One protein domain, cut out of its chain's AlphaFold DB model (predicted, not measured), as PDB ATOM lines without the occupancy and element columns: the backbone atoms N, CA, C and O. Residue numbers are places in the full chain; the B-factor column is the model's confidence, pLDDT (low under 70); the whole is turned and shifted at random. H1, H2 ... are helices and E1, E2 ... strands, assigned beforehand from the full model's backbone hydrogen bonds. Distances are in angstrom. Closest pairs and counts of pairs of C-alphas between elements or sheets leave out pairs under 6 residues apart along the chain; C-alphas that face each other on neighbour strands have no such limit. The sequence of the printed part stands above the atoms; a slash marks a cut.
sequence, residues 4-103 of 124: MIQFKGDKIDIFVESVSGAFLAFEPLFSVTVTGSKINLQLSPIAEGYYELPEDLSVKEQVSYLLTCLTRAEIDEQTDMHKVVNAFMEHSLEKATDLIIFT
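This is residues 4 to 103 of the 124 residues of the protein "Dot/Icm secretion system substrate" of Legionella feeleii (UniProt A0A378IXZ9). One twisted sheet of five strands forms a wall, and the helical hairpin of H2 and H3 packs over one face of it, leaving the other face bare. The long strand hairpin of E2 and E3 makes the longest axis and reaches past the helices at Gly 21 and Ala 22, while the short H1 sits near the end of E4. The printed part has 100 residues with three named helices and five named strands, which follow along the chain as E1 E2 E3 E4 H1 H2 H3 E5, and its antiparallel sheet runs E4 E3 E2 E1 E5. Its class is mixed, helices and strands, in two layers, helices on one face of a sheet. It is compact, with a radius of gyration of the C-alphas of 13.4 A and spans of 42 by 32 by 25 A.

E1, residues 4 to 8, begins at C-alpha 4 (13.617, 106.699, 61.168). E2, residues 11 to 20, is 26.9 A long, and E3, residues 23 to 35, is 35.3 A long. E4 is residues 38 to 43, 16.7 A, and H1 is residues 45 to 48. H2, residues 59 to 71, is 18.3 A long and begins at C-alpha 59 (33.726, 106.293, 63.508). H3, residues 80 to 89, is 14.4 A long. E5, residues 99 to 102, ends at C-alpha 102 (11.472, 103.638, 65.803).

E1, E2, E3 and E4 form a meander, each strand the antiparallel neighbour of the one before. N 6 and O 13 are 2.9 A apart between E1 and E2, N 14 and O 30 2.8 A between E2 and E3, and N 40 and O 33 2.8 A between E3 and E4, each within hydrogen-bond range. Edge strand E5 is antiparallel to E1, with N 5 and O 100 at 2.9 A. H1 only grazes the sheet. H2 lies over E3 and E2 at a height over the sheet of 9.0 A, and runs along the strands. H3, on the same face, has a height of 8.1 A and lies over E2, at 4 degrees to it on the local plane. H2 and H3 touch at a shallow tilt of 18 degrees, opposite ways, their closest C-alphas those of Leu 67 and His 82, 6.5 A. Every O i to N i+4 pair is within hydrogen-bond range in H2 and H3; H1 is too short for such a pair, and its one O i to N i+3 pair is not within range.

The C-alphas farthest apart, those of Ala 22 and Ser 37, are 42.8 A apart. The printed part has no cut and no long link. The mean pLDDT of the printed part is 90.2, and residues 94 to 97 are under 70.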
ATOM      1  N   MET A   4      13.719 107.470  62.398       94.81
ATOM      2  CA  MET A   4      13.617 106.699  61.168       94.81
ATOM      3  C   MET A   4      15.009 106.407  60.631       94.81
ATOM      4  O   MET A   4      15.868 107.283  60.643       94.81
ATOM      5  N   ILE A   5      15.207 105.181  60.159       95.19
ATOM      6  CA  ILE A   5      16.361 104.800  59.348       95.19
ATOM      7  C   ILE A   5      15.853 104.558  57.932       95.19
ATOM      8  O   ILE A   5      14.894 103.810  57.741       95.19
ATOM      9  N   GLN A   6      16.497 105.181  56.951       94.88
ATOM     10  CA  GLN A   6      16.289 104.909  55.531       94.88
ATOM     11  C   GLN A   6      17.535 104.240  54.954       94.88
ATOM     12  O   GLN A   6      18.641 104.750  55.128       94.88
ATOM     13  N   PHE A   7      17.353 103.134  54.237       93.25
ATOM     14  CA  PHE A   7      18.439 102.387  53.606       93.25
ATOM     15  C   PHE A   7      18.602 102.800  52.143       93.25
ATOM     16  O   PHE A   7      17.626 102.967  51.414       93.25
ATOM     17  N   LYS A   8      19.851 102.981  51.711       91.06
ATOM     18  CA  LYS A   8      20.245 103.429  50.367       91.06
ATOM     19  C   LYS A   8      21.500 102.686  49.912       91.06
ATOM     20  O   LYS A   8      22.547 103.288  49.696       91.06
ATOM     21  N   GLY A   9      21.396 101.365  49.784       89.44
ATOM     22  CA  GLY A   9      22.520 100.515  49.384       89.44
ATOM     23  C   GLY A   9      23.614 100.493  50.450       89.44
ATOM     24  O   GLY A   9      23.402  99.958  51.532       89.44
ATOM     25  N   ASP A  10      24.764 101.093  50.146       92.44
ATOM     26  CA  ASP A  10      25.924 101.204  51.039       92.44
ATOM     27  C   ASP A  10      25.833 102.388  52.013       92.44
ATOM     28  O   ASP A  10      26.778 102.669  52.753       92.44
ATOM     29  N   LYS A  11      24.688 103.077  52.047       94.50
ATOM     30  CA  LYS A  11      24.408 104.201  52.937       94.50
ATOM     31  C   LYS A  11      23.112 103.993  53.720       94.50
ATOM     32  O   LYS A  11      22.114 103.533  53.171       94.50
ATOM     33  N   ILE A  12      23.103 104.428  54.976       95.75
ATOM     34  CA  ILE A  12      21.886 104.671  55.752       95.75
ATOM     35  C   ILE A  12      21.787 106.142  56.142       95.75
ATOM     36  O   ILE A  12      22.794 106.799  56.410       95.75
ATOM     37  N   ASP A  13      20.559 106.640  56.191       97.12
ATOM     38  CA  ASP A  13      20.222 107.975  56.671       97.12
ATOM     39  C   ASP A  13      19.349 107.869  57.921       97.12
ATOM     40  O   ASP A  13      18.360 107.133  57.941       97.12
ATOM     41  N   ILE A  14      19.720 108.610  58.963       97.12
ATOM     42  CA  ILE A  14      19.048 108.626  60.256       97.12
ATOM     43  C   ILE A  14      18.290 109.942  60.369       97.12
ATOM     44  O   ILE A  14      18.870 111.017  60.216       97.12
ATOM     45  N   PHE A  15      16.997 109.856  60.667       96.00
ATOM     46  CA  PHE A  15      16.101 111.003  60.728       96.00
ATOM     47  C   PHE A  15      15.375 111.107  62.060       96.00
ATOM     48  O   PHE A  15      15.123 110.122  62.765       96.00
ATOM     49  N   VAL A  16      14.955 112.331  62.351       94.38
ATOM     50  CA  VAL A  16      14.172 112.696  63.523       94.38
ATOM     51  C   VAL A  16      12.828 113.255  63.098       94.38
ATOM     52  O   VAL A  16      12.754 114.097  62.213       94.38
ATOM     53  N   GLU A  17      11.753 112.787  63.724       93.12
ATOM     54  CA  GLU A  17      10.440 113.390  63.517       93.12
ATOM     55  C   GLU A  17      10.416 114.783  64.153       93.12
ATOM     56  O   GLU A  17      10.537 114.910  65.378       93.12
ATOM     57  N   SER A  18      10.221 115.802  63.322       87.69
ATOM     58  CA  SER A  18       9.947 117.173  63.726       87.69
ATOM     59  C   SER A  18       8.474 117.511  63.479       87.69
ATOM     60  O   SER A  18       7.800 116.946  62.610       87.69
ATOM     61  N   VAL A  19       7.954 118.423  64.298       82.44
ATOM     62  CA  VAL A  19       6.617 118.998  64.122       82.44
ATOM     63  C   VAL A  19       6.823 120.455  63.744       82.44
ATOM     64  O   VAL A  19       7.268 121.247  64.573       82.44
ATOM     65  N   SER A  20       6.509 120.804  62.498       75.12
ATOM     66  CA  SER A  20       6.547 122.187  62.023       75.12
ATOM     67  C   SER A  20       5.140 122.600  61.599       75.12
ATOM     68  O   SER A  20       4.654 122.259  60.518       75.12
ATOM     69  N   GLY A  21       4.435 123.278  62.508       72.94
ATOM     70  CA  GLY A  21       3.029 123.633  62.319       72.94
ATOM     71  C   GLY A  21       2.124 122.398  62.238       72.94
ATOM     72  O   GLY A  21       2.100 121.585  63.157       72.94
ATOM     73  N   ALA A  22       1.363 122.271  61.146       76.19
ATOM     74  CA  ALA A  22       0.421 121.167  60.922       76.19
ATOM     75  C   ALA A  22       1.044 119.929  60.241       76.19
ATOM     76  O   ALA A  22       0.346 118.935  60.042       76.19
ATOM     77  N   PHE A  23       2.326 119.977  59.864       76.94
ATOM     78  CA  PHE A  23       2.987 118.898  59.130       76.94
ATOM     79  C   PHE A  23       3.947 118.114  60.026       76.94
ATOM     80  O   PHE A  23       4.756 118.685  60.759       76.94
ATOM     81  N   LEU A  24       3.863 116.785  59.924       81.69
ATOM     82  CA  LEU A  24       4.875 115.869  60.435       81.69
ATOM     83  C   LEU A  24       5.926 115.663  59.346       81.69
ATOM     84  O   LEU A  24       5.590 115.242  58.238       81.69
ATOM     85  N   ALA A  25       7.183 115.946  59.671       89.44
ATOM     86  CA  ALA A  25       8.316 115.743  58.781       89.44
ATOM     87  C   ALA A  25       9.402 114.923  59.481       89.44
ATOM     88  O   ALA A  25       9.505 114.914  60.705       89.44
ATOM     89  N   PHE A  26      10.207 114.222  58.687       92.44
ATOM     90  CA  PHE A  26      11.428 113.578  59.154       92.44
ATOM     91  C   PHE A  26      12.618 114.379  58.642       92.44
ATOM     92  O   PHE A  26      12.845 114.459  57.435       92.44
ATOM     93  N   GLU A  27      13.363 114.979  59.561       92.81
ATOM     94  CA  GLU A  27      14.549 115.770  59.249       92.81
ATOM     95  C   GLU A  27      15.802 114.898  59.344       92.81
ATOM     96  O   GLU A  27      15.936 114.134  60.307       92.81
ATOM     97  N   PRO A  28      16.707 114.959  58.353       94.06
ATOM     98  CA  PRO A  28      17.932 114.177  58.373       94.06
ATOM     99  C   PRO A  28      18.841 114.687  59.486       94.06
ATOM    100  O   PRO A  28      19.058 115.888  59.618       94.06
ATOM    101  N   LEU A  29      19.395 113.762  60.261       96.00
ATOM    102  CA  LEU A  29      20.299 114.078  61.355       96.00
ATOM    103  C   LEU A  29      21.736 113.731  60.996       96.00
ATOM    104  O   LEU A  29      22.607 114.592  61.077       96.00
ATOM    105  N   PHE A  30      21.970 112.492  60.574       97.69
ATOM    106  CA  PHE A  30      23.269 112.031  60.108       97.69
ATOM    107  C   PHE A  30      23.121 110.840  59.163       97.69
ATOM    108  O   PHE A  30      22.071 110.197  59.097       97.69
ATOM    109  N   SER A  31      24.195 110.547  58.447       97.88
ATOM    110  CA  SER A  31      24.314 109.433  57.521       97.88
ATOM    111  C   SER A  31      25.515 108.575  57.882       97.88
ATOM    112  O   SER A  31      26.558 109.099  58.275       97.88
ATOM    113  N   VAL A  32      25.395 107.268  57.661       97.56
ATOM    114  CA  VAL A  32      26.518 106.330  57.739       97.56
ATOM    115  C   VAL A  32      26.682 105.658  56.384       97.56
ATOM    116  O   VAL A  32      25.716 105.125  55.842       97.56
ATOM    117  N   THR A  33      27.892 105.682  55.833       96.94
ATOM    118  CA  THR A  33      28.237 105.014  54.570       96.94
ATOM    119  C   THR A  33      29.335 103.991  54.810       96.94
ATOM    120  O   THR A  33      30.319 104.287  55.486       96.94
ATOM    121  N   VAL A  34      29.172 102.791  54.256       94.56
ATOM    122  CA  VAL A  34      30.082 101.663  54.454       94.56
ATOM    123  C   VAL A  34      30.606 101.200  53.102       94.56
ATOM    124  O   VAL A  34      29.907 100.549  52.335       94.56
ATOM    125  N   THR A  35      31.870 101.498  52.811       92.50
ATOM    126  CA  THR A  35      32.522 101.108  51.556       92.50
ATOM    127  C   THR A  35      33.660 100.136  51.857       92.50
ATOM    128  O   THR A  35      34.738 100.529  52.313       92.50
ATOM    129  N   GLY A  36      33.425  98.843  51.622       87.56
ATOM    130  CA  GLY A  36      34.348  97.786  52.042       87.56
ATOM    131  C   GLY A  36      34.475  97.749  53.568       87.56
ATOM    132  O   GLY A  36      33.478  97.567  54.261       87.56
ATOM    133  N   SER A  37      35.691  97.947  54.084       86.75
ATOM    134  CA  SER A  37      35.973  98.046  55.526       86.75
ATOM    135  C   SER A  37      35.933  99.477  56.076       86.75
ATOM    136  O   SER A  37      36.135  99.680  57.273       86.75
ATOM    137  N   LYS A  38      35.712 100.486  55.223       93.19
ATOM    138  CA  LYS A  38      35.701 101.890  55.634       93.19
ATOM    139  C   LYS A  38      34.288 102.324  56.002       93.19
ATOM    140  O   LYS A  38      33.384 102.235  55.176       93.19
ATOM    141  N   ILE A  39      34.137 102.862  57.209       95.62
ATOM    142  CA  ILE A  39      32.907 103.496  57.689       95.62
ATOM    143  C   ILE A  39      33.113 105.010  57.641       95.62
ATOM    144  O   ILE A  39      34.154 105.513  58.070       95.62
ATOM    145  N   ASN A  40      32.143 105.733  57.095       97.00
ATOM    146  CA  ASN A  40      32.113 107.189  57.067       97.00
ATOM    147  C   ASN A  40      30.837 107.690  57.751       97.00
ATOM    148  O   ASN A  40      29.755 107.164  57.487       97.00
ATOM    149  N   LEU A  41      30.978 108.703  58.600       97.19
ATOM    150  CA  LEU A  41      29.895 109.387  59.294       97.19
ATOM    151  C   LEU A  41      29.806 110.816  58.763       97.19
ATOM    152  O   LEU A  41      30.786 111.556  58.782       97.19
ATOM    153  N   GLN A  42      28.621 111.203  58.307       97.31
ATOM    154  CA  GLN A  42      28.330 112.564  57.875       97.31
ATOM    155  C   GLN A  42      27.186 113.122  58.714       97.31
ATOM    156  O   GLN A  42      26.090 112.567  58.711       97.31
ATOM    157  N   LEU A  43      27.425 114.230  59.406       96.50
ATOM    158  CA  LEU A  43      26.390 114.943  60.143       96.50
ATOM    159  C   LEU A  43      25.633 115.913  59.222       96.50
ATOM    160  O   LEU A  43      26.157 116.408  58.227       96.50
ATOM    161  N   SER A  44      24.371 116.177  59.551       95.81
ATOM    162  CA  SER A  44      23.651 117.336  59.018       95.81
ATOM    163  C   SER A  44      24.149 118.622  59.693       95.81
ATOM    164  O   SER A  44      24.590 118.555  60.841       95.81
ATOM    165  N   PRO A  45      23.984 119.808  59.076       92.31
ATOM    166  CA  PRO A  45      24.379 121.076  59.703       92.31
ATOM    167  C   PRO A  45      23.738 121.315  61.080       92.31
ATOM    168  O   PRO A  45      24.332 121.933  61.957       92.31
ATOM    169  N   ILE A  46      22.517 120.806  61.285       88.06
ATOM    170  CA  ILE A  46      21.818 120.893  62.574       88.06
ATOM    171  C   ILE A  46      22.501 119.994  63.609       88.06
ATOM    172  O   ILE A  46      22.692 120.405  64.750       88.06
ATOM    173  N   ALA A  47      22.874 118.775  63.215       91.88
ATOM    174  CA  ALA A  47      23.568 117.845  64.094       91.88
ATOM    175  C   ALA A  47      24.985 118.326  64.438       91.88
ATOM    176  O   ALA A  47      25.370 118.216  65.597       91.88
ATOM    177  N   GLU A  48      25.719 118.909  63.486       91.75
ATOM    178  CA  GLU A  48      27.049 119.500  63.720       91.75
ATOM    179  C   GLU A  48      27.015 120.608  64.779       91.75
ATOM    180  O   GLU A  48      27.932 120.724  65.583       91.75
ATOM    181  N   GLY A  49      25.948 121.411  64.806       88.56
ATOM    182  CA  GLY A  49      25.783 122.467  65.807       88.56
ATOM    183  C   GLY A  49      25.275 121.992  67.171       88.56
ATOM    184  O   GLY A  49      25.258 122.787  68.109       88.56
ATOM    185  N   TYR A  50      24.814 120.742  67.289       89.56
ATOM    186  CA  TYR A  50      24.167 120.221  68.502       89.56
ATOM    187  C   TYR A  50      24.969 119.118  69.200       89.56
ATOM    188  O   TYR A  50      24.933 119.022  70.425       89.56
ATOM    189  N   TYR A  51      25.658 118.267  68.439       90.12
ATOM    190  CA  TYR A  51      26.439 117.153  68.966       90.12
ATOM    191  C   TYR A  51      27.930 117.461  68.890       90.12
ATOM    192  O   TYR A  51      28.473 117.674  67.810       90.12
ATOM    193  N   GLU A  52      28.602 117.400  70.035       89.00
ATOM    194  CA  GLU A  52      30.061 117.402  70.104       89.00
ATOM    195  C   GLU A  52      30.551 115.951  70.021       89.00
ATOM    196  O   GLU A  52      30.339 115.162  70.942       89.00
ATOM    197  N   LEU A  53      31.152 115.578  68.888       89.25
ATOM    198  CA  LEU A  53      31.715 114.243  68.697       89.25
ATOM    199  C   LEU A  53      33.121 114.168  69.302       89.25
ATOM    200  O   LEU A  53      33.981 114.954  68.903       89.25
ATOM    201  N   PRO A  54      33.395 113.210  70.202       87.81
ATOM    202  CA  PRO A  54      34.751 112.982  70.680       87.81
ATOM    203  C   PRO A  54      35.660 112.522  69.527       87.81
ATOM    204  O   PRO A  54      35.395 111.509  68.872       87.81
ATOM    205  N   GLU A  55      36.717 113.287  69.250       86.06
ATOM    206  CA  GLU A  55      37.631 113.039  68.122       86.06
ATOM    207  C   GLU A  55      38.525 111.805  68.321       86.06
ATOM    208  O   GLU A  55      39.067 111.266  67.356       86.06
ATOM    209  N   ASP A  56      38.682 111.353  69.563       93.56
ATOM    210  CA  ASP A  56      39.464 110.181  69.954       93.56
ATOM    211  C   ASP A  56      38.740 108.852  69.691       93.56
ATOM    212  O   ASP A  56      39.381 107.800  69.637       93.56
ATOM    213  N   LEU A  57      37.423 108.898  69.481       93.00
ATOM    214  CA  LEU A  57      36.611 107.729  69.168       93.00
ATOM    215  C   LEU A  57      36.705 107.351  67.689       93.00
ATOM    216  O   LEU A  57      36.701 108.200  66.794       93.00
ATOM    217  N   SER A  58      36.699 106.049  67.410       94.81
ATOM    218  CA  SER A  58      36.524 105.545  66.048       94.81
ATOM    219  C   SER A  58      35.155 105.942  65.487       94.81
ATOM    220  O   SER A  58      34.195 106.155  66.224       94.81
ATOM    221  N   VAL A  59      35.010 105.957  64.157       95.12
ATOM    222  CA  VAL A  59      33.726 106.293  63.508       95.12
ATOM    223  C   VAL A  59      32.581 105.399  64.005       95.12
ATOM    224  O   VAL A  59      31.464 105.874  64.188       95.12
ATOM    225  N   LYS A  60      32.847 104.113  64.279       94.50
ATOM    226  CA  LYS A  60      31.843 103.186  64.827       94.50
ATOM    227  C   LYS A  60      31.385 103.613  66.228       94.50
ATOM    228  O   LYS A  60      30.191 103.600  66.512       94.50
ATOM    229  N   GLU A  61      32.321 104.013  67.082       94.56
ATOM    230  CA  GLU A  61      32.034 104.497  68.437       94.56
ATOM    231  C   GLU A  61      31.314 105.850  68.410       94.56
ATOM    232  O   GLU A  61      30.345 106.030  69.142       94.56
ATOM    233  N   GLN A  62      31.699 106.759  67.508       95.31
ATOM    234  CA  GLN A  62      30.995 108.029  67.292       95.31
ATOM    235  C   GLN A  62      29.539 107.808  66.854       95.31
ATOM    236  O   GLN A  62      28.631 108.461  67.367       95.31
ATOM    237  N   VAL A  63      29.291 106.856  65.946       95.81
ATOM    238  CA  VAL A  63      27.927 106.470  65.550       95.81
ATOM    239  C   VAL A  63      27.145 105.939  66.751       95.81
ATOM    240  O   VAL A  63      26.012 106.366  66.965       95.81
ATOM    241  N   SER A  64      27.734 105.049  67.556       94.44
ATOM    242  CA  SER A  64      27.069 104.523  68.754       94.44
ATOM    243  C   SER A  64      26.750 105.632  69.756       94.44
ATOM    244  O   SER A  64      25.625 105.703  70.231       94.44
ATOM    245  N   TYR A  65      27.692 106.542  70.010       93.06
ATOM    246  CA  TYR A  65      27.492 107.707  70.871       93.06
ATOM    247  C   TYR A  65      26.304 108.562  70.408       93.06
ATOM    248  O   TYR A  65      25.412 108.873  71.200       93.06
ATOM    249  N   LEU A  66      26.234 108.887  69.112       95.06
ATOM    250  CA  LEU A  66      25.111 109.643  68.550       95.06
ATOM    251  C   LEU A  66      23.780 108.929  68.749       95.06
ATOM    252  O   LEU A  66      22.787 109.579  69.077       95.06
ATOM    253  N   LEU A  67      23.745 107.610  68.548       95.12
ATOM    254  CA  LEU A  67      22.543 106.815  68.770       95.12
ATOM    255  C   LEU A  67      22.122 106.865  70.240       95.12
ATOM    256  O   LEU A  67      20.965 107.189  70.497       95.12
ATOM    257  N   THR A  68      23.048 106.679  71.184       94.12
ATOM    258  CA  THR A  68      22.785 106.786  72.626       94.12
ATOM    259  C   THR A  68      22.219 108.160  72.982       94.12
ATOM    260  O   THR A  68      21.167 108.254  73.621       94.12
ATOM    261  N   CYS A  69      22.831 109.247  72.500       92.69
ATOM    262  CA  CYS A  69      22.318 110.599  72.730       92.69
ATOM    263  C   CYS A  69      20.938 110.816  72.090       92.69
ATOM    264  O   CYS A  69      20.073 111.493  72.657       92.69
ATOM    265  N   LEU A  70      20.713 110.261  70.898       93.12
ATOM    266  CA  LEU A  70      19.475 110.423  70.143       93.12
ATOM    267  C   LEU A  70      18.290 109.699  70.789       93.12
ATOM    268  O   LEU A  70      17.171 110.237  70.802       93.12
ATOM    269  N   THR A  71      18.529 108.486  71.284       93.31
ATOM    270  CA  THR A  71      17.524 107.615  71.900       93.31
ATOM    271  C   THR A  71      17.397 107.841  73.400       93.31
ATOM    272  O   THR A  71      16.381 107.451  73.970       93.31
ATOM    273  N   ARG A  72      18.367 108.525  74.025       91.00
ATOM    274  CA  ARG A  72      18.490 108.659  75.487       91.00
ATOM    275  C   ARG A  72      18.593 107.298  76.173       91.00
ATOM    276  O   ARG A  72      18.005 107.107  77.233       91.00
ATOM    277  N   ALA A  73      19.262 106.363  75.508       88.38
ATOM    278  CA  ALA A  73      19.590 105.078  76.101       88.38
ATOM    279  C   ALA A  73      20.645 105.276  77.196       88.38
ATOM    280  O   ALA A  73      21.410 106.246  77.151       88.38
ATOM    281  N   GLU A  74      20.685 104.363  78.159       86.94
ATOM    282  CA  GLU A  74      21.805 104.298  79.099       86.94
ATOM    283  C   GLU A  74      23.108 103.953  78.351       86.94
ATOM    284  O   GLU A  74      23.079 103.375  77.264       86.94
ATOM    285  N   ILE A  75      24.265 104.308  78.922       74.75
ATOM    286  CA  ILE A  75      25.581 104.180  78.258       74.75
ATOM    287  C   ILE A  75      25.877 102.741  77.789       74.75
ATOM    288  O   ILE A  75      26.512 102.556  76.753       74.75
ATOM    289  N   ASP A  76      25.363 101.736  78.501       81.06
ATOM    290  CA  ASP A  76      25.580 100.314  78.200       81.06
ATOM    291  C   ASP A  76      24.381  99.644  77.496       81.06
ATOM    292  O   ASP A  76      24.365  98.429  77.278       81.06
ATOM    293  N   GLU A  77      23.350 100.411  77.138       86.44
ATOM    294  CA  GLU A  77      22.117  99.895  76.548       86.44
ATOM    295  C   GLU A  77      22.152  99.950  75.012       86.44
ATOM    296  O   GLU A  77      22.346 101.001  74.401       86.44
ATOM    297  N   GLN A  78      21.872  98.814  74.362       90.38
ATOM    298  CA  GLN A  78      21.665  98.751  72.912       90.38
ATOM    299  C   GLN A  78      20.187  98.603  72.557       90.38
ATOM    300  O   GLN A  78      19.613  97.511  72.604       90.38
ATOM    301  N   THR A  79      19.592  99.707  72.112       94.25
ATOM    302  CA  THR A  79      18.225  99.719  71.572       94.25
ATOM    303  C   THR A  79      18.160  99.008  70.213       94.25
ATOM    304  O   THR A  79      19.183  98.735  69.580       94.25
ATOM    305  N   ASP A  80      16.959  98.754  69.692       94.50
ATOM    306  CA  ASP A  80      16.808  98.146  68.360       94.50
ATOM    307  C   ASP A  80      17.470  98.975  67.255       94.50
ATOM    308  O   ASP A  80      18.069  98.430  66.329       94.50
ATOM    309  N   MET A  81      17.415 100.299  67.377       94.62
ATOM    310  CA  MET A  81      18.081 101.222  66.463       94.62
ATOM    311  C   MET A  81      19.609 101.037  66.472       94.62
ATOM    312  O   MET A  81      20.217 101.040  65.404       94.62
ATOM    313  N   HIS A  82      20.222 100.782  67.637       95.44
ATOM    314  CA  HIS A  82      21.649 100.438  67.733       95.44
ATOM    315  C   HIS A  82      21.953  99.132  67.007       95.44
ATOM    316  O   HIS A  82      22.862  99.079  66.180       95.44
ATOM    317  N   LYS A  83      21.157  98.089  67.264       93.25
ATOM    318  CA  LYS A  83      21.337  96.766  66.649       93.25
ATOM    319  C   LYS A  83      21.268  96.843  65.125       93.25
ATOM    320  O   LYS A  83      22.111  96.269  64.446       93.25
ATOM    321  N   VAL A  84      20.306  97.595  64.590       93.44
ATOM    322  CA  VAL A  84      20.134  97.778  63.142       93.44
ATOM    323  C   VAL A  84      21.330  98.497  62.514       93.44
ATOM    324  O   VAL A  84      21.842  98.048  61.489       93.44
ATOM    325  N   VAL A  85      21.797  99.592  63.118       94.50
ATOM    326  CA  VAL A  85      22.935 100.360  62.585       94.50
ATOM    327  C   VAL A  85      24.242  99.571  62.702       94.50
ATOM    328  O   VAL A  85      25.041  99.569  61.768       94.50
ATOM    329  N   ASN A  86      24.445  98.840  63.800       93.94
ATOM    330  CA  ASN A  86      25.605  97.964  63.970       93.94
ATOM    331  C   ASN A  86      25.616  96.837  62.934       93.94
ATOM    332  O   ASN A  86      26.631  96.642  62.269       93.94
ATOM    333  N   ALA A  87      24.480  96.166  62.725       91.94
ATOM    334  CA  ALA A  87      24.357  95.122  61.710       91.94
ATOM    335  C   ALA A  87      24.620  95.653  60.291       91.94
ATOM    336  O   ALA A  87      25.243  94.978  59.472       91.94
ATOM    337  N   PHE A  88      24.195  96.887  60.000       92.81
ATOM    338  CA  PHE A  88      24.523  97.559  58.744       92.81
ATOM    339  C   PHE A  88      26.034  97.773  58.579       92.81
ATOM    340  O   PHE A  88      26.596  97.404  57.550       92.81
ATOM    341  N   MET A  89      26.706  98.315  59.598       93.19
ATOM    342  CA  MET A  89      28.158  98.544  59.571       93.19
ATOM    343  C   MET A  89      28.979  97.250  59.488       93.19
ATOM    344  O   MET A  89      30.113  97.271  59.013       93.19
ATOM    345  N   GLU A  90      28.414  96.132  59.938       92.00
ATOM    346  CA  GLU A  90      29.033  94.803  59.926       92.00
ATOM    347  C   GLU A  90      28.671  93.970  58.687       92.00
ATOM    348  O   GLU A  90      29.103  92.823  58.581       92.00
ATOM    349  N   HIS A  91      27.908  94.530  57.739       85.31
ATOM    350  CA  HIS A  91      27.393  93.827  56.552       85.31
ATOM    351  C   HIS A  91      26.591  92.554  56.883       85.31
ATOM    352  O   HIS A  91      26.561  91.610  56.095       85.31
ATOM    353  N   SER A  92      25.931  92.513  58.044       82.50
ATOM    354  CA  SER A  92      25.194  91.341  58.540       82.50
ATOM    355  C   SER A  92      23.672  91.446  58.380       82.50
ATOM    356  O   SER A  92      22.931  90.568  58.820       82.50
ATOM    357  N   LEU A  93      23.173  92.497  57.720       78.44
ATOM    358  CA  LEU A  93      21.750  92.637  57.408       78.44
ATOM    359  C   LEU A  93      21.333  91.706  56.260       78.44
ATOM    360  O   LEU A  93      21.609  91.970  55.093       78.44
ATOM    361  N   GLU A  94      20.600  90.642  56.593       61.44
ATOM    362  CA  GLU A  94      20.124  89.639  55.626       61.44
ATOM    363  C   GLU A  94      19.057  90.169  54.647       61.44
ATOM    364  O   GLU A  94      18.875  89.613  53.561       61.44
ATOM    365  N   LYS A  95      18.330  91.235  55.013       62.47
ATOM    366  CA  LYS A  95      17.311  91.878  54.168       62.47
ATOM    367  C   LYS A  95      17.349  93.393  54.325       62.47
ATOM    368  O   LYS A  95      17.105  93.914  55.413       62.47
ATOM    369  N   ALA A  96      17.579  94.101  53.222       57.88
ATOM    370  CA  ALA A  96      17.382  95.543  53.167       57.88
ATOM    371  C   ALA A  96      15.873  95.830  53.155       57.88
ATOM    372  O   ALA A  96      15.176  95.521  52.192       57.88
ATOM    373  N   THR A  97      15.358  96.371  54.255       68.00
ATOM    374  CA  THR A  97      14.063  97.063  54.244       68.00
ATOM    375  C   THR A  97      14.358  98.501  53.840       68.00
ATOM    376  O   THR A  97      15.308  99.065  54.367       68.00
ATOM    377  N   ASP A  98      13.584  99.120  52.947       82.81
ATOM    378  CA  ASP A  98      13.876 100.497  52.501       82.81
ATOM    379  C   ASP A  98      13.852 101.515  53.664       82.81
ATOM    380  O   ASP A  98      14.521 102.550  53.628       82.81
ATOM    381  N   LEU A  99      13.076 101.214  54.711       90.94
ATOM    382  CA  LEU A  99      12.721 102.116  55.802       90.94
ATOM    383  C   LEU A  99      12.381 101.333  57.081       90.94
ATOM    384  O   LEU A  99      11.609 100.378  57.029       90.94
ATOM    385  N   ILE A 100      12.855 101.808  58.238       92.12
ATOM    386  CA  ILE A 100      12.405 101.353  59.565       92.12
ATOM    387  C   ILE A 100      12.091 102.566  60.449       92.12
ATOM    388  O   ILE A 100      12.866 103.523  60.494       92.12
ATOM    389  N   ILE A 101      10.961 102.524  61.165       93.00
ATOM    390  CA  ILE A 101      10.535 103.570  62.107       93.00
ATOM    391  C   ILE A 101      10.674 103.060  63.541       93.00
ATOM    392  O   ILE A 101      10.219 101.970  63.885       93.00
ATOM    393  N   PHE A 102      11.252 103.899  64.391       94.00
ATOM    394  CA  PHE A 102      11.472 103.638  65.803       94.00
ATOM    395  C   PHE A 102      10.713 104.649  66.660       94.00
ATOM    396  O   PHE A 102      10.425 105.783  66.253       94.00
ATOM    397  N   THR A 103      10.419 104.253  67.890       94.69
ATOM    398  CA  THR A 103       9.983 105.158  68.948       94.69
ATOM    399  C   THR A 103      11.067 106.201  69.239       94.69
ATOM    400  O   THR A 103      12.203 106.128  68.765       94.69
TER     401      THR A 103